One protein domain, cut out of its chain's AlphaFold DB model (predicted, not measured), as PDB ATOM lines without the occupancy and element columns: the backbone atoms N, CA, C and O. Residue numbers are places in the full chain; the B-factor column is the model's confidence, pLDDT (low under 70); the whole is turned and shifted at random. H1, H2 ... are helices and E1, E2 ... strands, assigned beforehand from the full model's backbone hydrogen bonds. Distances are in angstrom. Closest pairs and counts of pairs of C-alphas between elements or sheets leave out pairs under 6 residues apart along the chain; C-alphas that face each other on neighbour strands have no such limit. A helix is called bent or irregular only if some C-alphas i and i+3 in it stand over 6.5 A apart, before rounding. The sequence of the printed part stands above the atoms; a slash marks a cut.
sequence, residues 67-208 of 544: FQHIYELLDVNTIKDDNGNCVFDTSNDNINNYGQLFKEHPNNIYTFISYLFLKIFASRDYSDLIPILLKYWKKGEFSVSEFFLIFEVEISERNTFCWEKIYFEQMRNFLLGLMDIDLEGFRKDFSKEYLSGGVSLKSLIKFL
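This is residues 67 to 208 of the 544 residues of the protein "HEPN_Swt1 domain-containing protein" of Elusimicrobia bacterium CG02_land_8_20_14_3_00_37_13 (UniProt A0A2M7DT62). Picture short helices set mostly crosswise: H2 and H3 form a helical hairpin, H1 points with its last residue, Leu 74, at residues 110 to 114 of H3, and the kinked helix H6 meets residues 120 to 121 of H3. From there H6 leads to the far side, where H7 and H8 fold back towards H5, while the small strand hairpin E1 and E2 lies at the edge opposite H7. The printed part has 142 residues, with eight named helices and two named strands in the order H1 E1 E2 H2 H3 H4 H5 H6 H7 H8; the class is mostly helix, and the one sheet, E1 - E2, is antiparallel. It is compact, with a radius of gyration of the C-alphas of 15.0 A and spans of 40 by 37 by 25 A.

Start at the sheet: E1, residues 78 to 80, and E2, residues 86 to 88, form an antiparallel hairpin, with N 79 and O 87 at 2.8 A, within hydrogen-bond range. From E2, look to H6, residues 163 to 181, where the closest C-alphas, of Val 87 and Trp 163, are 6.3 A apart. H6 is irregular, with C-alphas 166 and 169 7.8 A apart, and has a kink of 43 degrees near residue 170. The hub is H3, residues 109 to 121, which touches H6 at Phe 121 and Tyr 167, the closest C-alphas, 5.9 A apart; their lines are only just about perpendicular, at 73 degrees. H3 forms a helical hairpin with H2, residues 92 to 104, at a shallow tilt of 25 degrees, opposite ways; the closest C-alphas, of Tyr 98 and Tyr 115, are 5.3 A apart. H1, residues 67 to 74, touches H3 about perpendicular, at 78 degrees, with Leu 74 and Ser 114 the closest C-alphas, 5.0 A apart. H1 only just touches H5, residues 146 to 149, with 3 pairs of C-alphas within 8 A, Phe 67 and Leu 149 closest at 7.5 A. H8, residues 201 to 208, touches H6 about perpendicular, at 88 degrees; the C-alphas of Arg 172 and Phe 207 are closest, 5.6 A apart. H7, residues 183 to 196, is close to but not clearly touching H4, residues 130 to 139; the closest C-alphas, of Lys 138 and Gly 185, are 7.4 A apart. Every O i to N i+4 pair is within hydrogen-bond range in H1, H2, H3, H4 and H8, against 13 of 15 in H6 and 9 of 10 in H7; H5 is too short for such a pair.

Find C-alpha 67 at (308.946, 226.382, 386.771), where H1 begins. Find C-alpha 163 at (317.762, 220.590, 375.686); from there H6 runs 26.0 A to C-alpha 181. H7 measures 20.3 A, H2 18.2 A and H3 18.1 A. H8 ends at C-alpha 208, (303.636, 213.276, 370.088).

The two C-alphas farthest apart, of Asp 82 and Leu 195, are 42.1 A apart. The printed part has no cut, and its one long link is residues 150 to 162. Look for pLDDT under 70 in residues 67 to 76, 149 to 164 and 190 to 202; the mean of the printed part is 76.0.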
ATOM      1  N   PHE A  67     307.728 226.446 387.582       43.03
ATOM      2  CA  PHE A  67     308.946 226.382 386.771       43.03
ATOM      3  C   PHE A  67     310.197 226.253 387.633       43.03
ATOM      4  O   PHE A  67     311.066 225.432 387.340       43.03
ATOM      5  N   GLN A  68     310.263 227.008 388.730       42.97
ATOM      6  CA  GLN A  68     311.306 226.829 389.731       42.97
ATOM      7  C   GLN A  68     311.222 225.429 390.361       42.97
ATOM      8  O   GLN A  68     312.251 224.774 390.509       42.97
ATOM      9  N   HIS A  69     310.004 224.908 390.553       45.06
ATOM     10  CA  HIS A  69     309.771 223.538 391.007       45.06
ATOM     11  C   HIS A  69     310.410 222.480 390.102       45.06
ATOM     12  O   HIS A  69     310.859 221.472 390.616       45.06
ATOM     13  N   ILE A  70     310.488 222.683 388.779       49.12
ATOM     14  CA  ILE A  70     311.045 221.697 387.832       49.12
ATOM     15  C   ILE A  70     312.574 221.679 387.816       49.12
ATOM     16  O   ILE A  70     313.189 220.615 387.740       49.12
ATOM     17  N   TYR A  71     313.207 222.846 387.914       50.88
ATOM     18  CA  TYR A  71     314.661 222.927 388.069       50.88
ATOM     19  C   TYR A  71     315.101 222.389 389.435       50.88
ATOM     20  O   TYR A  71     316.092 221.665 389.514       50.88
ATOM     21  N   GLU A  72     314.323 222.677 390.480       49.38
ATOM     22  CA  GLU A  72     314.479 222.084 391.811       49.38
ATOM     23  C   GLU A  72     314.130 220.581 391.820       49.38
ATOM     24  O   GLU A  72     314.774 219.819 392.534       49.38
ATOM     25  N   LEU A  73     313.169 220.131 390.995       49.84
ATOM     26  CA  LEU A  73     312.796 218.716 390.829       49.84
ATOM     27  C   LEU A  73     313.930 217.917 390.218       49.84
ATOM     28  O   LEU A  73     314.134 216.760 390.576       49.84
ATOM     29  N   LEU A  74     314.600 218.513 389.238       54.00
ATOM     30  CA  LEU A  74     315.650 217.853 388.506       54.00
ATOM     31  C   LEU A  74     316.920 217.820 389.352       54.00
ATOM     32  O   LEU A  74     317.490 216.738 389.463       54.00
ATOM     33  N   ASP A  75     317.356 218.931 389.959       59.97
ATOM     34  CA  ASP A  75     318.642 219.050 390.682       59.97
ATOM     35  C   ASP A  75     319.778 218.267 389.996       59.97
ATOM     36  O   ASP A  75     320.643 217.709 390.653       59.97
ATOM     37  N   VAL A  76     319.725 218.111 388.663       62.41
ATOM     38  CA  VAL A  76     320.598 217.202 387.917       62.41
ATOM     39  C   VAL A  76     321.823 217.993 387.504       62.41
ATOM     40  O   VAL A  76     321.699 219.079 386.935       62.41
ATOM     41  N   ASN A  77     323.009 217.421 387.719       70.69
ATOM     42  CA  ASN A  77     324.249 217.986 387.201       70.69
ATOM     43  C   ASN A  77     324.117 218.327 385.708       70.69
ATOM     44  O   ASN A  77     323.694 217.498 384.896       70.69
ATOM     45  N   THR A  78     324.493 219.552 385.349       73.25
ATOM     46  CA  THR A  78     324.596 219.988 383.956       73.25
ATOM     47  C   THR A  78     326.061 220.183 383.581       73.25
ATOM     48  O   THR A  78     326.883 220.613 384.390       73.25
ATOM     49  N   ILE A  79     326.400 219.838 382.344       79.88
ATOM     50  CA  ILE A  79     327.738 219.949 381.757       79.88
ATOM     51  C   ILE A  79     327.660 220.742 380.453       79.88
ATOM     52  O   ILE A  79     326.573 221.025 379.952       79.88
ATOM     53  N   LYS A  80     328.811 221.111 379.887       81.19
ATOM     54  CA  LYS A  80     328.865 221.682 378.537       81.19
ATOM     55  C   LYS A  80     329.134 220.591 377.509       81.19
ATOM     56  O   LYS A  80     330.047 219.795 377.712       81.19
ATOM     57  N   ASP A  81     328.360 220.578 376.427       77.88
ATOM     58  CA  ASP A  81     328.651 219.752 375.253       77.88
ATOM     59  C   ASP A  81     329.837 220.320 374.444       77.88
ATOM     60  O   ASP A  81     330.363 221.399 374.739       77.88
ATOM     61  N   ASP A  82     330.239 219.606 373.388       80.25
ATOM     62  CA  ASP A  82     331.342 220.004 372.500       80.25
ATOM     63  C   ASP A  82     331.099 221.344 371.775       80.25
ATOM     64  O   ASP A  82     332.038 221.981 371.294       80.25
ATOM     65  N   ASN A  83     329.846 221.800 371.718       76.50
ATOM     66  CA  ASN A  83     329.444 223.077 371.131       76.50
ATOM     67  C   ASN A  83     329.304 224.191 372.188       76.50
ATOM     68  O   ASN A  83     328.949 225.322 371.851       76.50
ATOM     69  N   GLY A  84     329.589 223.897 373.461       73.81
ATOM     70  CA  GLY A  84     329.478 224.825 374.583       73.81
ATOM     71  C   GLY A  84     328.057 225.015 375.125       73.81
ATOM     72  O   GLY A  84     327.868 225.886 375.981       73.81
ATOM     73  N   ASN A  85     327.082 224.224 374.668       71.12
ATOM     74  CA  ASN A  85     325.705 224.237 375.162       71.12
ATOM     75  C   ASN A  85     325.630 223.563 376.528       71.12
ATOM     76  O   ASN A  85     326.271 222.538 376.752       71.12
ATOM     77  N   CYS A  86     324.808 224.094 377.426       72.12
ATOM     78  CA  CYS A  86     324.547 223.440 378.700       72.12
ATOM     79  C   CYS A  86     323.595 222.252 378.486       72.12
ATOM     80  O   CYS A  86     322.523 222.426 377.905       72.12
ATOM     81  N   VAL A  87     323.964 221.055 378.940       76.00
ATOM     82  CA  VAL A  87     323.205 219.801 378.778       76.00
ATOM     83  C   VAL A  87     323.193 219.008 380.084       76.00
ATOM     84  O   VAL A  87     324.099 219.150 380.898       76.00
ATOM     85  N   PHE A  88     322.193 218.149 380.289       81.69
ATOM     86  CA  PHE A  88     322.197 217.217 381.422       81.69
ATOM     87  C   PHE A  88     323.385 216.248 381.351       81.69
ATOM     88  O   PHE A  88     323.669 215.687 380.290       81.69
ATOM     89  N   ASP A  89     324.060 216.033 382.480       85.38
ATOM     90  CA  ASP A  89     325.120 215.036 382.605       85.38
ATOM     91  C   ASP A  89     324.515 213.628 382.599       85.38
ATOM     92  O   ASP A  89     324.072 213.098 383.617       85.38
ATOM     93  N   THR A  90     324.497 213.014 381.423       88.19
ATOM     94  CA  THR A  90     324.003 211.652 381.195       88.19
ATOM     95  C   THR A  90     325.102 210.591 381.341       88.19
ATOM     96  O   THR A  90     324.949 209.461 380.869       88.19
ATOM     97  N   SER A  91     326.226 210.921 381.993       89.56
ATOM     98  CA  SER A  91     327.306 209.968 382.258       89.56
ATOM     99  C   SER A  91     326.857 208.820 383.168       89.56
ATOM    100  O   SER A  91     325.948 208.944 383.991       89.56
ATOM    101  N   ASN A  92     327.529 207.670 383.044       91.81
ATOM    102  CA  ASN A  92     327.238 206.511 383.890       91.81
ATOM    103  C   ASN A  92     327.447 206.817 385.378       91.81
ATOM    104  O   ASN A  92     326.699 206.299 386.200       91.81
ATOM    105  N   ASP A  93     328.438 207.642 385.719       90.25
ATOM    106  CA  ASP A  93     328.722 208.013 387.106       90.25
ATOM    107  C   ASP A  93     327.562 208.818 387.691       90.25
ATOM    108  O   ASP A  93     327.061 208.481 388.763       90.25
ATOM    109  N   ASN A  94     327.048 209.800 386.945       86.81
ATOM    110  CA  ASN A  94     325.899 210.582 387.383       86.81
ATOM    111  C   ASN A  94     324.630 209.714 387.486       86.81
ATOM    112  O   ASN A  94     323.963 209.713 388.519       86.81
ATOM    113  N   ILE A  95     324.340 208.879 386.482       91.12
ATOM    114  CA  ILE A  95     323.208 207.929 386.521       91.12
ATOM    115  C   ILE A  95     323.310 206.988 387.731       91.12
ATOM    116  O   ILE A  95     322.309 206.730 388.403       91.12
ATOM    117  N   ASN A  96     324.504 206.468 388.027       92.00
ATOM    118  CA  ASN A  96     324.732 205.586 389.170       92.00
ATOM    119  C   ASN A  96     324.546 206.317 390.501       92.00
ATOM    120  O   ASN A  96     323.949 205.741 391.408       92.00
ATOM    121  N   ASN A  97     324.999 207.569 390.605       89.62
ATOM    122  CA  ASN A  97     324.818 208.397 391.796       89.62
ATOM    123  C   ASN A  97     323.328 208.621 392.095       89.62
ATOM    124  O   ASN A  97     322.884 208.302 393.196       89.62
ATOM    125  N   TYR A  98     322.521 209.054 391.119       88.75
ATOM    126  CA  TYR A  98     321.067 209.194 391.328       88.75
ATOM    127  C   TYR A  98     320.378 207.848 391.567       88.75
ATOM    128  O   TYR A  98     319.445 207.766 392.364       88.75
ATOM    129  N   GLY A  99     320.867 206.767 390.955       91.44
ATOM    130  CA  GLY A  99     320.396 205.415 391.246       91.44
ATOM    131  C   GLY A  99     320.688 204.963 392.684       91.44
ATOM    132  O   GLY A  99     319.887 204.227 393.262       91.44
ATOM    133  N   GLN A 100     321.809 205.385 393.280       92.62
ATOM    134  CA  GLN A 100     322.124 205.150 394.695       92.62
ATOM    135  C   GLN A 100     321.264 206.024 395.605       92.62
ATOM    136  O   GLN A 100     320.622 205.485 396.504       92.62
ATOM    137  N   LEU A 101     321.152 207.323 395.314       88.88
ATOM    138  CA  LEU A 101     320.287 208.240 396.060       88.88
ATOM    139  C   LEU A 101     318.835 207.744 396.083       88.88
ATOM    140  O   LEU A 101     318.190 207.761 397.127       88.88
ATOM    141  N   PHE A 102     318.325 207.234 394.957       90.00
ATOM    142  CA  PHE A 102     316.978 206.668 394.893       90.00
ATOM    143  C   PHE A 102     316.839 205.410 395.765       90.00
ATOM    144  O   PHE A 102     315.814 205.216 396.412       90.00
ATOM    145  N   LYS A 103     317.872 204.561 395.836       91.75
ATOM    146  CA  LYS A 103     317.874 203.380 396.719       91.75
ATOM    147  C   LYS A 103     317.934 203.753 398.199       91.75
ATOM    148  O   LYS A 103     317.322 203.064 399.010       91.75
ATOM    149  N   GLU A 104     318.662 204.809 398.545       90.94
ATOM    150  CA  GLU A 104     318.766 205.330 399.914       90.94
ATOM    151  C   GLU A 104     317.480 206.049 400.347       90.94
ATOM    152  O   GLU A 104     317.070 205.960 401.508       90.94
ATOM    153  N   HIS A 105     316.790 206.687 399.399       85.88
ATOM    154  CA  HIS A 105     315.567 207.455 399.624       85.88
ATOM    155  C   HIS A 105     314.429 207.053 398.661       85.88
ATOM    156  O   HIS A 105     313.949 207.885 397.891       85.88
ATOM    157  N   PRO A 106     313.904 205.812 398.734       82.06
ATOM    158  CA  PRO A 106     312.959 205.273 397.742       82.06
ATOM    159  C   PRO A 106     311.578 205.940 397.738       82.06
ATOM    160  O   PRO A 106     310.792 205.718 396.822       82.06
ATOM    161  N   ASN A 107     311.265 206.737 398.763       80.62
ATOM    162  CA  ASN A 107     310.021 207.504 398.847       80.62
ATOM    163  C   ASN A 107     310.185 208.959 398.379       80.62
ATOM    164  O   ASN A 107     309.195 209.687 398.346       80.62
ATOM    165  N   ASN A 108     311.405 209.397 398.053       82.50
ATOM    166  CA  ASN A 108     311.651 210.739 397.548       82.50
ATOM    167  C   ASN A 108     311.328 210.790 396.049       82.50
ATOM    168  O   ASN A 108     312.073 210.261 395.220       82.50
ATOM    169  N   ILE A 109     310.207 211.433 395.714       80.56
ATOM    170  CA  ILE A 109     309.732 211.554 394.335       80.56
ATOM    171  C   ILE A 109     310.717 212.324 393.452       80.56
ATOM    172  O   ILE A 109     310.924 211.939 392.308       80.56
ATOM    173  N   TYR A 110     311.402 213.328 393.999       79.81
ATOM    174  CA  TYR A 110     312.373 214.140 393.270       79.81
ATOM    175  C   TYR A 110     313.541 213.278 392.787       79.81
ATOM    176  O   TYR A 110     313.823 213.201 391.598       79.81
ATOM    177  N   THR A 111     314.134 212.495 393.689       82.94
ATOM    178  CA  THR A 111     315.234 211.584 393.348       82.94
ATOM    179  C   THR A 111     314.819 210.508 392.340       82.94
ATOM    180  O   THR A 111     315.597 210.159 391.450       82.94
ATOM    181  N   PHE A 112     313.592 209.990 392.457       88.12
ATOM    182  CA  PHE A 112     313.020 209.067 391.477       88.12
ATOM    183  C   PHE A 112     312.911 209.709 390.088       88.12
ATOM    184  O   PHE A 112     313.363 209.123 389.102       88.12
ATOM    185  N   ILE A 113     312.336 210.911 390.018       85.00
ATOM    186  CA  ILE A 113     312.120 211.649 388.777       85.00
ATOM    187  C   ILE A 113     313.460 212.006 388.118       85.00
ATOM    188  O   ILE A 113     313.644 211.685 386.944       85.00
ATOM    189  N   SER A 114     314.441 212.539 388.854       85.00
ATOM    190  CA  SER A 114     315.791 212.813 388.329       85.00
ATOM    191  C   SER A 114     316.459 211.560 387.760       85.00
ATOM    192  O   SER A 114     317.033 211.593 386.670       85.00
ATOM    193  N   TYR A 115     316.353 210.423 388.460       90.81
ATOM    194  CA  TYR A 115     316.914 209.155 387.990       90.81
ATOM    195  C   TYR A 115     316.228 208.658 386.709       90.81
ATOM    196  O   TYR A 115     316.899 208.200 385.778       90.81
ATOM    197  N   LEU A 116     314.899 208.784 386.640       91.44
ATOM    198  CA  LEU A 116     314.113 208.449 385.458       91.44
ATOM    199  C   LEU A 116     314.510 209.323 384.259       91.44
ATOM    200  O   LEU A 116     314.814 208.781 383.197       91.44
ATOM    201  N   PHE A 117     314.589 210.644 384.433       88.50
ATOM    202  CA  PHE A 117     315.008 211.576 383.380       88.50
ATOM    203  C   PHE A 117     316.397 211.257 382.844       88.50
ATOM    204  O   PHE A 117     316.580 211.161 381.632       88.50
ATOM    205  N   LEU A 118     317.361 211.024 383.733       89.50
ATOM    206  CA  LEU A 118     318.716 210.655 383.344       89.50
ATOM    207  C   LEU A 118     318.750 209.364 382.520       89.50
ATOM    208  O   LEU A 118     319.436 209.311 381.500       89.50
ATOM    209  N   LYS A 119     317.986 208.335 382.915       93.62
ATOM    210  CA  LYS A 119     317.873 207.098 382.129       93.62
ATOM    211  C   LYS A 119     317.229 207.342 380.761       93.62
ATOM    212  O   LYS A 119     317.743 206.817 379.774       93.62
ATOM    213  N   ILE A 120     316.163 208.145 380.683       91.94
ATOM    214  CA  ILE A 120     315.499 208.502 379.416       91.94
ATOM    215  C   ILE A 120     316.483 209.235 378.496       91.94
ATOM    216  O   ILE A 120     316.730 208.786 377.378       91.94
ATOM    217  N   PHE A 121     317.098 210.317 378.972       89.56
ATOM    218  CA  PHE A 121     318.023 211.148 378.197       89.56
ATOM    219  C   PHE A 121     319.269 210.382 377.745       89.56
ATOM    220  O   PHE A 121     319.729 210.561 376.619       89.56
ATOM    221  N   ALA A 122     319.764 209.459 378.569       91.38
ATOM    222  CA  ALA A 122     320.872 208.572 378.227       91.38
ATOM    223  C   ALA A 122     320.469 207.366 377.354       91.38
ATOM    224  O   ALA A 122     321.318 206.523 377.057       91.38
ATOM    225  N   SER A 123     319.191 207.238 376.970       92.25
ATOM    226  CA  SER A 123     318.645 206.077 376.243       92.25
ATOM    227  C   SER A 123     318.965 204.735 376.924       92.25
ATOM    228  O   SER A 123     319.285 203.738 376.272       92.25
ATOM    229  N   ARG A 124     318.933 204.710 378.259       94.06
ATOM    230  CA  ARG A 124     319.137 203.511 379.084       94.06
ATOM    231  C   ARG A 124     317.806 202.832 379.373       94.06
ATOM    232  O   ARG A 124     316.759 203.465 379.347       94.06
ATOM    233  N   ASP A 125     317.863 201.543 379.700       92.25
ATOM    234  CA  ASP A 125     316.680 200.812 380.148       92.25
ATOM    235  C   ASP A 125     316.138 201.400 381.464       92.25
ATOM    236  O   ASP A 125     316.869 201.558 382.447       92.25
ATOM    237  N   TYR A 126     314.852 201.731 381.454       94.00
ATOM    238  CA  TYR A 126     314.080 202.276 382.571       94.00
ATOM    239  C   TYR A 126     312.826 201.439 382.862       94.00
ATOM    240  O   TYR A 126     311.938 201.893 383.586       94.00
ATOM    241  N   SER A 127     312.716 200.229 382.304       92.88
ATOM    242  CA  SER A 127     311.559 199.343 382.494       92.88
ATOM    243  C   SER A 127     311.272 199.037 383.969       92.88
ATOM    244  O   SER A 127     310.112 198.937 384.369       92.88
ATOM    245  N   ASP A 128     312.316 198.983 384.798       92.38
ATOM    246  CA  ASP A 128     312.256 198.825 386.252       92.38
ATOM    247  C   ASP A 128     311.593 200.012 386.974       92.38
ATOM    248  O   ASP A 128     311.017 199.840 388.050       92.38
ATOM    249  N   LEU A 129     311.630 201.204 386.377       93.56
ATOM    250  CA  LEU A 129     311.074 202.436 386.938       93.56
ATOM    251  C   LEU A 129     309.615 202.685 386.536       93.56
ATOM    252  O   LEU A 129     308.904 203.406 387.238       93.56
ATOM    253  N   ILE A 130     309.131 202.064 385.457       93.31
ATOM    254  CA  ILE A 130     307.759 202.264 384.959       93.31
ATOM    255  C   ILE A 130     306.685 201.897 386.000       93.31
ATOM    256  O   ILE A 130     305.790 202.715 386.224       93.31
ATOM    257  N   PRO A 131     306.736 200.745 386.703       92.69
ATOM    258  CA  PRO A 131     305.728 200.426 387.716       92.69
ATOM    259  C   PRO A 131     305.675 201.446 388.860       92.69
ATOM    260  O   PRO A 131     304.615 201.674 389.446       92.69
ATOM    261  N   ILE A 132     306.817 202.064 389.174       92.50
ATOM    262  CA  ILE A 132     306.939 203.088 390.213       92.50
ATOM    263  C   ILE A 132     306.318 204.398 389.717       92.50
ATOM    264  O   ILE A 132     305.491 204.973 390.425       92.50
ATOM    265  N   LEU A 133     306.610 204.804 388.475       90.38
ATOM    266  CA  LEU A 133     305.980 205.962 387.832       90.38
ATOM    267  C   LEU A 133     304.454 205.834 387.821       90.38
ATOM    268  O   LEU A 133     303.757 206.725 388.293       90.38
ATOM    269  N   LEU A 134     303.929 204.698 387.348       89.50
ATOM    270  CA  LEU A 134     302.484 204.449 387.289       89.50
ATOM    271  C   LEU A 134     301.833 204.511 388.676       89.50
ATOM    272  O   LEU A 134     300.675 204.909 388.798       89.50
ATOM    273  N   LYS A 135     302.554 204.118 389.733       89.50
ATOM    274  CA  LYS A 135     302.066 204.207 391.114       89.50
ATOM    275  C   LYS A 135     301.943 205.662 391.571       89.50
ATOM    276  O   LYS A 135     300.912 205.999 392.147       89.50
ATOM    277  N   TYR A 136     302.955 206.495 391.326       86.25
ATOM    278  CA  TYR A 136     302.903 207.931 391.633       86.25
ATOM    279  C   TYR A 136     301.803 208.627 390.833       86.25
ATOM    280  O   TYR A 136     300.963 209.338 391.389       86.25
ATOM    281  N   TRP A 137     301.733 208.310 389.546       85.19
ATOM    282  CA  TRP A 137     300.764 208.876 388.629       85.19
ATOM    283  C   TRP A 137     299.314 208.542 389.007       85.19
ATOM    284  O   TRP A 137     298.478 209.430 389.164       85.19
ATOM    285  N   LYS A 138     299.000 207.268 389.280       84.25
ATOM    286  CA  LYS A 138     297.635 206.847 389.664       84.25
ATOM    287  C   LYS A 138     297.153 207.451 390.980       84.25
ATOM    288  O   LYS A 138     295.945 207.564 391.187       84.25
ATOM    289  N   LYS A 139     298.078 207.833 391.860       84.12
ATOM    290  CA  LYS A 139     297.772 208.547 393.101       84.12
ATOM    291  C   LYS A 139     297.626 210.059 392.920       84.12
ATOM    292  O   LYS A 139     297.173 210.716 393.851       84.12
ATOM    293  N   GLY A 140     297.979 210.597 391.751       76.25
ATOM    294  CA  GLY A 140     298.026 212.036 391.498       76.25
ATOM    295  C   GLY A 140     299.177 212.741 392.220       76.25
ATOM    296  O   GLY A 140     299.095 213.943 392.428       76.25
ATOM    297  N   GLU A 141     300.211 211.999 392.631       80.50
ATOM    298  CA  GLU A 141     301.430 212.553 393.244       80.50
ATOM    299  C   GLU A 141     302.398 213.108 392.175       80.50
ATOM    300  O   GLU A 141     303.338 213.811 392.521       80.50
ATOM    301  N   PHE A 142     302.170 212.788 390.895       78.19
ATOM    302  CA  PHE A 142     302.921 213.273 389.734       78.19
ATOM    303  C   PHE A 142     302.007 213.318 388.504       78.19
ATOM    304  O   PHE A 142     301.247 212.365 388.289       78.19
ATOM    305  N   SER A 143     302.094 214.379 387.700       77.62
ATOM    306  CA  SER A 143     301.369 214.505 386.430       77.62
ATOM    307  C   SER A 143     302.295 214.283 385.236       77.62
ATOM    308  O   SER A 143     303.384 214.847 385.160       77.62
ATOM    309  N   VAL A 144     301.861 213.500 384.242       77.44
ATOM    310  CA  VAL A 144     302.676 213.244 383.031       77.44
ATOM    311  C   VAL A 144     302.915 214.514 382.213       77.44
ATOM    312  O   VAL A 144     303.888 214.621 381.469       77.44
ATOM    313  N   SER A 145     302.062 215.510 382.373       72.06
ATOM    314  CA  SER A 145     302.247 216.831 381.790       72.06
ATOM    315  C   SER A 145     303.504 217.571 382.261       72.06
ATOM    316  O   SER A 145     304.068 218.374 381.515       72.06
ATOM    317  N   GLU A 146     304.005 217.254 383.458       74.38
ATOM    318  CA  GLU A 146     305.224 217.846 384.011       74.38
ATOM    319  C   GLU A 146     306.453 217.504 383.153       74.38
ATOM    320  O   GLU A 146     307.399 218.288 383.088       74.38
ATOM    321  N   PHE A 147     306.413 216.397 382.393       76.94
ATOM    322  CA  PHE A 147     307.447 216.062 381.406       76.94
ATOM    323  C   PHE A 147     307.562 217.098 380.281       76.94
ATOM    324  O   PHE A 147     308.647 217.275 379.728       76.94
ATOM    325  N   PHE A 148     306.472 217.783 379.930       71.88
ATOM    326  CA  PHE A 148     306.451 218.760 378.839       71.88
ATOM    327  C   PHE A 148     306.940 220.134 379.293       71.88
ATOM    328  O   PHE A 148     307.586 220.839 378.518       71.88
ATOM    329  N   LEU A 149     306.702 220.488 380.558       66.31
ATOM    330  CA  LEU A 149     307.122 221.765 381.136       66.31
ATOM    331  C   LEU A 149     308.644 221.972 381.096       66.31
ATOM    332  O   LEU A 149     309.097 223.099 380.922       66.31
ATOM    333  N   ILE A 150     309.438 220.898 381.163       64.06
ATOM    334  CA  ILE A 150     310.911 220.943 381.025       64.06
ATOM    335  C   ILE A 150     311.354 221.522 379.676       64.06
ATOM    336  O   ILE A 150     312.449 222.071 379.559       64.06
ATOM    337  N   PHE A 151     310.503 221.415 378.658       63.84
ATOM    338  CA  PHE A 151     310.787 221.848 377.295       63.84
ATOM    339  C   PHE A 151     310.060 223.140 376.900       63.84
ATOM    340  O   PHE A 151     310.375 223.703 375.856       63.84
ATOM    341  N   GLU A 152     309.113 223.623 377.711       58.09
ATOM    342  CA  GLU A 152     308.418 224.903 377.492       58.09
ATOM    343  C   GLU A 152     309.208 226.115 378.020       58.09
ATOM    344  O   GLU A 152     308.802 227.256 377.800       58.09
ATOM    345  N   VAL A 153     310.347 225.901 378.689       54.41
ATOM    346  CA  VAL A 153     311.172 226.983 379.242       54.41
ATOM    347  C   VAL A 153     311.933 227.711 378.125       54.41
ATOM    348  O   VAL A 153     313.122 227.490 377.892       54.41
ATOM    349  N   GLU A 154     311.260 228.635 377.441       46.47
ATOM    350  CA  GLU A 154     311.929 229.723 376.726       46.47
ATOM    351  C   GLU A 154     312.551 230.663 377.766       46.47
ATOM    352  O   GLU A 154     311.934 231.630 378.215       46.47
ATOM    353  N   ILE A 155     313.790 230.388 378.184       44.03
ATOM    354  CA  ILE A 155     314.557 231.387 378.930       44.03
ATOM    355  C   ILE A 155     314.824 232.534 377.958       44.03
ATOM    356  O   ILE A 155     315.658 232.440 377.055       44.03
ATOM    357  N   SER A 156     314.101 233.629 378.175       38.59
ATOM    358  CA  SER A 156     314.138 234.911 377.466       38.59
ATOM    359  C   SER A 156     315.506 235.612 377.480       38.59
ATOM    360  O   SER A 156     315.645 236.737 377.001       38.59
ATOM    361  N   GLU A 157     316.554 234.942 377.955       39.78
ATOM    362  CA  GLU A 157     317.909 235.454 378.041       39.78
ATOM    363  C   GLU A 157     318.926 234.415 377.533       39.78
ATOM    364  O   GLU A 157     319.353 233.509 378.236       39.78
ATOM    365  N   ARG A 158     319.377 234.621 376.287       40.22
ATOM    366  CA  ARG A 158     320.646 234.134 375.704       40.22
ATOM    367  C   ARG A 158     320.851 232.608 375.614       40.22
ATOM    368  O   ARG A 158     321.426 232.004 376.509       40.22
ATOM    369  N   ASN A 159     320.604 232.048 374.424       41.66
ATOM    370  CA  ASN A 159     321.434 231.054 373.700       41.66
ATOM    371  C   ASN A 159     322.027 229.815 374.426       41.66
ATOM    372  O   ASN A 159     322.889 229.166 373.843       41.66
ATOM    373  N   THR A 160     321.641 229.453 375.651       44.91
ATOM    374  CA  THR A 160     322.442 228.510 376.469       44.91
ATOM    375  C   THR A 160     321.801 227.156 376.748       44.91
ATOM    376  O   THR A 160     322.519 226.236 377.140       44.91
ATOM    377  N   PHE A 161     320.510 226.978 376.465       53.69
ATOM    378  CA  PHE A 161     319.805 225.725 376.736       53.69
ATOM    379  C   PHE A 161     319.076 225.235 375.478       53.69
ATOM    380  O   PHE A 161     318.037 225.757 375.095       53.69
ATOM    381  N   CYS A 162     319.657 224.240 374.798       58.25
ATOM    382  CA  CYS A 162     319.083 223.571 373.618       58.25
ATOM    383  C   CYS A 162     318.584 222.152 373.953       58.25
ATOM    384  O   CYS A 162     318.622 221.263 373.104       58.25
ATOM    385  N   TRP A 163     318.142 221.920 375.192       69.31
ATOM    386  CA  TRP A 163     317.762 220.590 375.686       69.31
ATOM    387  C   TRP A 163     316.678 219.934 374.856       69.31
ATOM    388  O   TRP A 163     316.773 218.743 374.578       69.31
ATOM    389  N   GLU A 164     315.698 220.722 374.413       68.12
ATOM    390  CA  GLU A 164     314.661 220.252 373.506       68.12
ATOM    391  C   GLU A 164     315.284 219.590 372.284       68.12
ATOM    392  O   GLU A 164     315.054 218.417 372.038       68.12
ATOM    393  N   LYS A 165     316.184 220.276 371.584       71.75
ATOM    394  CA  LYS A 165     316.804 219.748 370.365       71.75
ATOM    395  C   LYS A 165     317.612 218.465 370.586       71.75
ATOM    396  O   LYS A 165     317.750 217.683 369.652       71.75
ATOM    397  N   ILE A 166     318.166 218.284 371.782       77.38
ATOM    398  CA  ILE A 166     319.069 217.173 372.114       77.38
ATOM    399  C   ILE A 166     318.287 215.952 372.607       77.38
ATOM    400  O   ILE A 166     318.623 214.831 372.236       77.38
ATOM    401  N   TYR A 167     317.247 216.167 373.416       83.19
ATOM    402  CA  TYR A 167     316.533 215.109 374.137       83.19
ATOM    403  C   TYR A 167     315.105 214.852 373.630       83.19
ATOM    404  O   TYR A 167     314.391 214.014 374.191       83.19
ATOM    405  N   PHE A 168     314.672 215.558 372.577       82.25
ATOM    406  CA  PHE A 168     313.322 215.450 372.017       82.25
ATOM    407  C   PHE A 168     312.941 214.012 371.661       82.25
ATOM    408  O   PHE A 168     311.872 213.548 372.053       82.25
ATOM    409  N   GLU A 169     313.801 213.291 370.934       85.88
ATOM    410  CA  GLU A 169     313.485 211.936 370.468       85.88
ATOM    411  C   GLU A 169     313.351 210.947 371.629       85.88
ATOM    412  O   GLU A 169     312.423 210.137 371.649       85.88
ATOM    413  N   GLN A 170     314.234 211.036 372.627       90.00
ATOM    414  CA  GLN A 170     314.208 210.181 373.812       90.00
ATOM    415  C   GLN A 170     312.932 210.410 374.616       90.00
ATOM    416  O   GLN A 170     312.253 209.447 374.981       90.00
ATOM    417  N   MET A 171     312.573 211.676 374.844       86.44
ATOM    418  CA  MET A 171     311.352 212.026 375.564       86.44
ATOM    419  C   MET A 171     310.102 211.602 374.793       86.44
ATOM    420  O   MET A 171     309.198 210.993 375.363       86.44
ATOM    421  N   ARG A 172     310.060 211.854 373.482       86.75
ATOM    422  CA  ARG A 172     308.954 211.435 372.617       86.75
ATOM    423  C   ARG A 172     308.725 209.927 372.689       86.75
ATOM    424  O   ARG A 172     307.592 209.499 372.885       86.75
ATOM    425  N   ASN A 173     309.780 209.128 372.546       89.81
ATOM    426  CA  ASN A 173     309.675 207.670 372.583       89.81
ATOM    427  C   ASN A 173     309.203 207.165 373.950       89.81
ATOM    428  O   ASN A 173     308.370 206.265 374.016       89.81
ATOM    429  N   PHE A 174     309.701 207.769 375.031       91.31
ATOM    430  CA  PHE A 174     309.250 207.461 376.384       91.31
ATOM    431  C   PHE A 174     307.755 207.751 376.569       91.31
ATOM    432  O   PHE A 174     307.018 206.882 377.028       91.31
ATOM    433  N   LEU A 175     307.289 208.936 376.168       87.69
ATOM    434  CA  LEU A 175     305.887 209.333 376.306       87.69
ATOM    435  C   LEU A 175     304.947 208.468 375.454       87.69
ATOM    436  O   LEU A 175     303.892 208.068 375.941       87.69
ATOM    437  N   LEU A 176     305.335 208.133 374.217       87.56
ATOM    438  CA  LEU A 176     304.582 207.197 373.375       87.56
ATOM    439  C   LEU A 176     304.493 205.810 374.029       87.56
ATOM    440  O   LEU A 176     303.406 205.251 374.129       87.56
ATOM    441  N   GLY A 177     305.609 205.292 374.549       89.75
ATOM    442  CA  GLY A 177     305.626 204.010 375.254       89.75
ATOM    443  C   GLY A 177     304.794 204.019 376.539       89.75
ATOM    444  O   GLY A 177     304.126 203.038 376.849       89.75
ATOM    445  N   LEU A 178     304.782 205.129 377.280       88.25
ATOM    446  CA  LEU A 178     303.946 205.274 378.473       88.25
ATOM    447  C   LEU A 178     302.451 205.284 378.117       88.25
ATOM    448  O   LEU A 178     301.632 204.729 378.848       88.25
ATOM    449  N   MET A 179     302.096 205.893 376.988       86.81
ATOM    450  CA  MET A 179     300.721 205.970 376.500       86.81
ATOM    451  C   MET A 179     300.195 204.611 376.028       86.81
ATOM    452  O   MET A 179     299.033 204.298 376.289       86.81
ATOM    453  N   ASP A 180     301.049 203.774 375.439       89.31
ATOM    454  CA  ASP A 180     300.713 202.378 375.121       89.31
ATOM    455  C   ASP A 180     300.393 201.552 376.382       89.31
ATOM    456  O   ASP A 180     299.654 200.567 376.317       89.31
ATOM    457  N   ILE A 181     300.927 201.953 377.541       89.69
ATOM    458  CA  ILE A 181     300.713 201.276 378.825       89.69
ATOM    459  C   ILE A 181     299.447 201.777 379.537       89.69
ATOM    460  O   ILE A 181     298.705 200.960 380.088       89.69
ATOM    461  N   ASP A 182     299.197 203.093 379.565       87.25
ATOM    462  CA  ASP A 182     298.058 203.687 380.289       87.25
ATOM    463  C   ASP A 182     297.458 204.922 379.582       87.25
ATOM    464  O   ASP A 182     297.535 206.057 380.062       87.25
ATOM    465  N   LEU A 183     296.818 204.697 378.428       84.81
ATOM    466  CA  LEU A 183     296.128 205.741 377.655       84.81
ATOM    467  C   LEU A 183     295.042 206.475 378.460       84.81
ATOM    468  O   LEU A 183     294.831 207.674 378.279       84.81
ATOM    469  N   GLU A 184     294.331 205.775 379.345       82.81
ATOM    470  CA  GLU A 184     293.251 206.386 380.128       82.81
ATOM    471  C   GLU A 184     293.806 207.313 381.219       82.81
ATOM    472  O   GLU A 184     293.240 208.382 381.465       82.81
ATOM    473  N   GLY A 185     294.953 206.961 381.812       80.25
ATOM    474  CA  GLY A 185     295.743 207.876 382.635       80.25
ATOM    475  C   GLY A 185     296.098 209.154 381.873       80.25
ATOM    476  O   GLY A 185     295.812 210.249 382.361       80.25
ATOM    477  N   PHE A 186     296.626 209.021 380.646       80.75
ATOM    478  CA  PHE A 186     296.945 210.162 379.770       80.75
ATOM    479  C   PHE A 186     295.719 211.054 379.563       80.75
ATOM    480  O   PHE A 186     295.757 212.252 379.844       80.75
ATOM    481  N   ARG A 187     294.592 210.475 379.138       78.06
ATOM    482  CA  ARG A 187     293.336 211.216 378.931       78.06
ATOM    483  C   ARG A 187     292.914 212.002 380.162       78.06
ATOM    484  O   ARG A 187     292.466 213.141 380.035       78.06
ATOM    485  N   LYS A 188     293.021 211.396 381.346       75.75
ATOM    486  CA  LYS A 188     292.576 211.996 382.604       75.75
ATOM    487  C   LYS A 188     293.423 213.202 383.002       75.75
ATOM    488  O   LYS A 188     292.845 214.203 383.422       75.75
ATOM    489  N   ASP A 189     294.741 213.119 382.863       72.62
ATOM    490  CA  ASP A 189     295.645 214.231 383.178       72.62
ATOM    491  C   ASP A 189     295.444 215.395 382.211       72.62
ATOM    492  O   ASP A 189     295.149 216.512 382.637       72.62
ATOM    493  N   PHE A 190     295.451 215.117 380.906       69.25
ATOM    494  CA  PHE A 190     295.279 216.161 379.894       69.25
ATOM    495  C   PHE A 190     293.889 216.798 379.922       69.25
ATOM    496  O   PHE A 190     293.753 217.991 379.661       69.25
ATOM    497  N   SER A 191     292.848 216.051 380.296       65.31
ATOM    498  CA  SER A 191     291.509 216.626 380.483       65.31
ATOM    499  C   SER A 191     291.446 217.605 381.660       65.31
ATOM    500  O   SER A 191     290.678 218.562 381.601       65.31
ATOM    501  N   LYS A 192     292.217 217.379 382.734       60.84
ATOM    502  CA  LYS A 192     292.269 218.287 383.894       60.84
ATOM    503  C   LYS A 192     293.029 219.564 383.567       60.84
ATOM    504  O   LYS A 192     292.566 220.647 383.900       60.84
ATOM    505  N   GLU A 193     294.152 219.426 382.883       56.78
ATOM    506  CA  GLU A 193     295.024 220.543 382.535       56.78
ATOM    507  C   GLU A 193     294.483 221.446 381.435       56.78
ATOM    508  O   GLU A 193     294.572 222.670 381.531       56.78
ATOM    509  N   TYR A 194     293.804 220.855 380.450       52.72
ATOM    510  CA  TYR A 194     293.044 221.598 379.449       52.72
ATOM    511  C   TYR A 194     292.027 222.558 380.091       52.72
ATOM    512  O   TYR A 194     291.805 223.654 379.585       52.72
ATOM    513  N   LEU A 195     291.425 222.163 381.220       47.38
ATOM    514  CA  LEU A 195     290.465 222.989 381.957       47.38
ATOM    515  C   LEU A 195     291.135 224.042 382.852       47.38
ATOM    516  O   LEU A 195     290.496 225.045 383.164       47.38
ATOM    517  N   SER A 196     292.387 223.833 383.269       45.75
ATOM    518  CA  SER A 196     293.116 224.730 384.176       45.75
ATOM    519  C   SER A 196     294.137 225.639 383.482       45.75
ATOM    520  O   SER A 196     294.801 226.419 384.158       45.75
ATOM    521  N   GLY A 197     294.280 225.554 382.153       48.47
ATOM    522  CA  GLY A 197     295.159 226.422 381.357       48.47
ATOM    523  C   GLY A 197     296.664 226.221 381.593       48.47
ATOM    524  O   GLY A 197     297.458 227.030 381.119       48.47
ATOM    525  N   GLY A 198     297.058 225.169 382.316       46.28
ATOM    526  CA  GLY A 198     298.449 224.821 382.618       46.28
ATOM    527  C   GLY A 198     298.886 223.624 381.781       46.28
ATOM    528  O   GLY A 198     298.119 222.683 381.663       46.28
ATOM    529  N   VAL A 199     300.083 223.697 381.194       52.06
ATOM    530  CA  VAL A 199     300.637 222.796 380.164       52.06
ATOM    531  C   VAL A 199     299.763 222.710 378.920       52.06
ATOM    532  O   VAL A 199     298.698 222.096 378.844       52.06
ATOM    533  N   SER A 200     300.230 223.396 377.891       60.75
ATOM    534  CA  SER A 200     299.427 223.607 376.709       60.75
ATOM    535  C   SER A 200     299.367 222.303 375.902       60.75
ATOM    536  O   SER A 200     300.391 221.698 375.593       60.75
ATOM    537  N   LEU A 201     298.175 221.870 375.479       65.94
ATOM    538  CA  LEU A 201     298.002 220.785 374.493       65.94
ATOM    539  C   LEU A 201     298.911 220.973 373.251       65.94
ATOM    540  O   LEU A 201     299.219 220.023 372.537       65.94
ATOM    541  N   LYS A 202     299.385 222.205 373.030       68.88
ATOM    542  CA  LYS A 202     300.427 222.582 372.076       68.88
ATOM    543  C   LYS A 202     301.716 221.775 372.265       68.88
ATOM    544  O   LYS A 202     302.214 221.223 371.288       68.88
ATOM    545  N   SER A 203     302.219 221.629 373.487       71.62
ATOM    546  CA  SER A 203     303.419 220.834 373.771       71.62
ATOM    547  C   SER A 203     303.196 219.348 373.552       71.62
ATOM    548  O   SER A 203     304.040 218.678 372.960       71.62
ATOM    549  N   LEU A 204     302.017 218.835 373.898       74.44
ATOM    550  CA  LEU A 204     301.657 217.462 373.563       74.44
ATOM    551  C   LEU A 204     301.680 217.221 372.048       74.44
ATOM    552  O   LEU A 204     302.302 216.265 371.588       74.44
ATOM    553  N   ILE A 205     301.056 218.105 371.264       74.75
ATOM    554  CA  ILE A 205     301.043 218.008 369.796       74.75
ATOM    555  C   ILE A 205     302.463 218.121 369.234       74.75
ATOM    556  O   ILE A 205     302.816 217.393 368.308       74.75
ATOM    557  N   LYS A 206     303.287 219.008 369.798       74.81
ATOM    558  CA  LYS A 206     304.682 219.203 369.396       74.81
ATOM    559  C   LYS A 206     305.508 217.927 369.575       74.81
ATOM    560  O   LYS A 206     306.239 217.558 368.660       74.81
ATOM    561  N   PHE A 207     305.369 217.239 370.707       76.00
ATOM    562  CA  PHE A 207     306.133 216.026 371.021       76.00
ATOM    563  C   PHE A 207     305.567 214.766 370.368       76.00
ATOM    564  O   PHE A 207     306.305 213.991 369.762       76.00
ATOM    565  N   LEU A 208     304.264 214.536 370.491       78.69
ATOM    566  CA  LEU A 208     303.636 213.276 370.088       78.69
ATOM    567  C   LEU A 208     303.100 213.313 368.654       78.69
ATOM    568  O   LEU A 208     302.980 212.268 368.012       78.69
TER     569      LEU A 208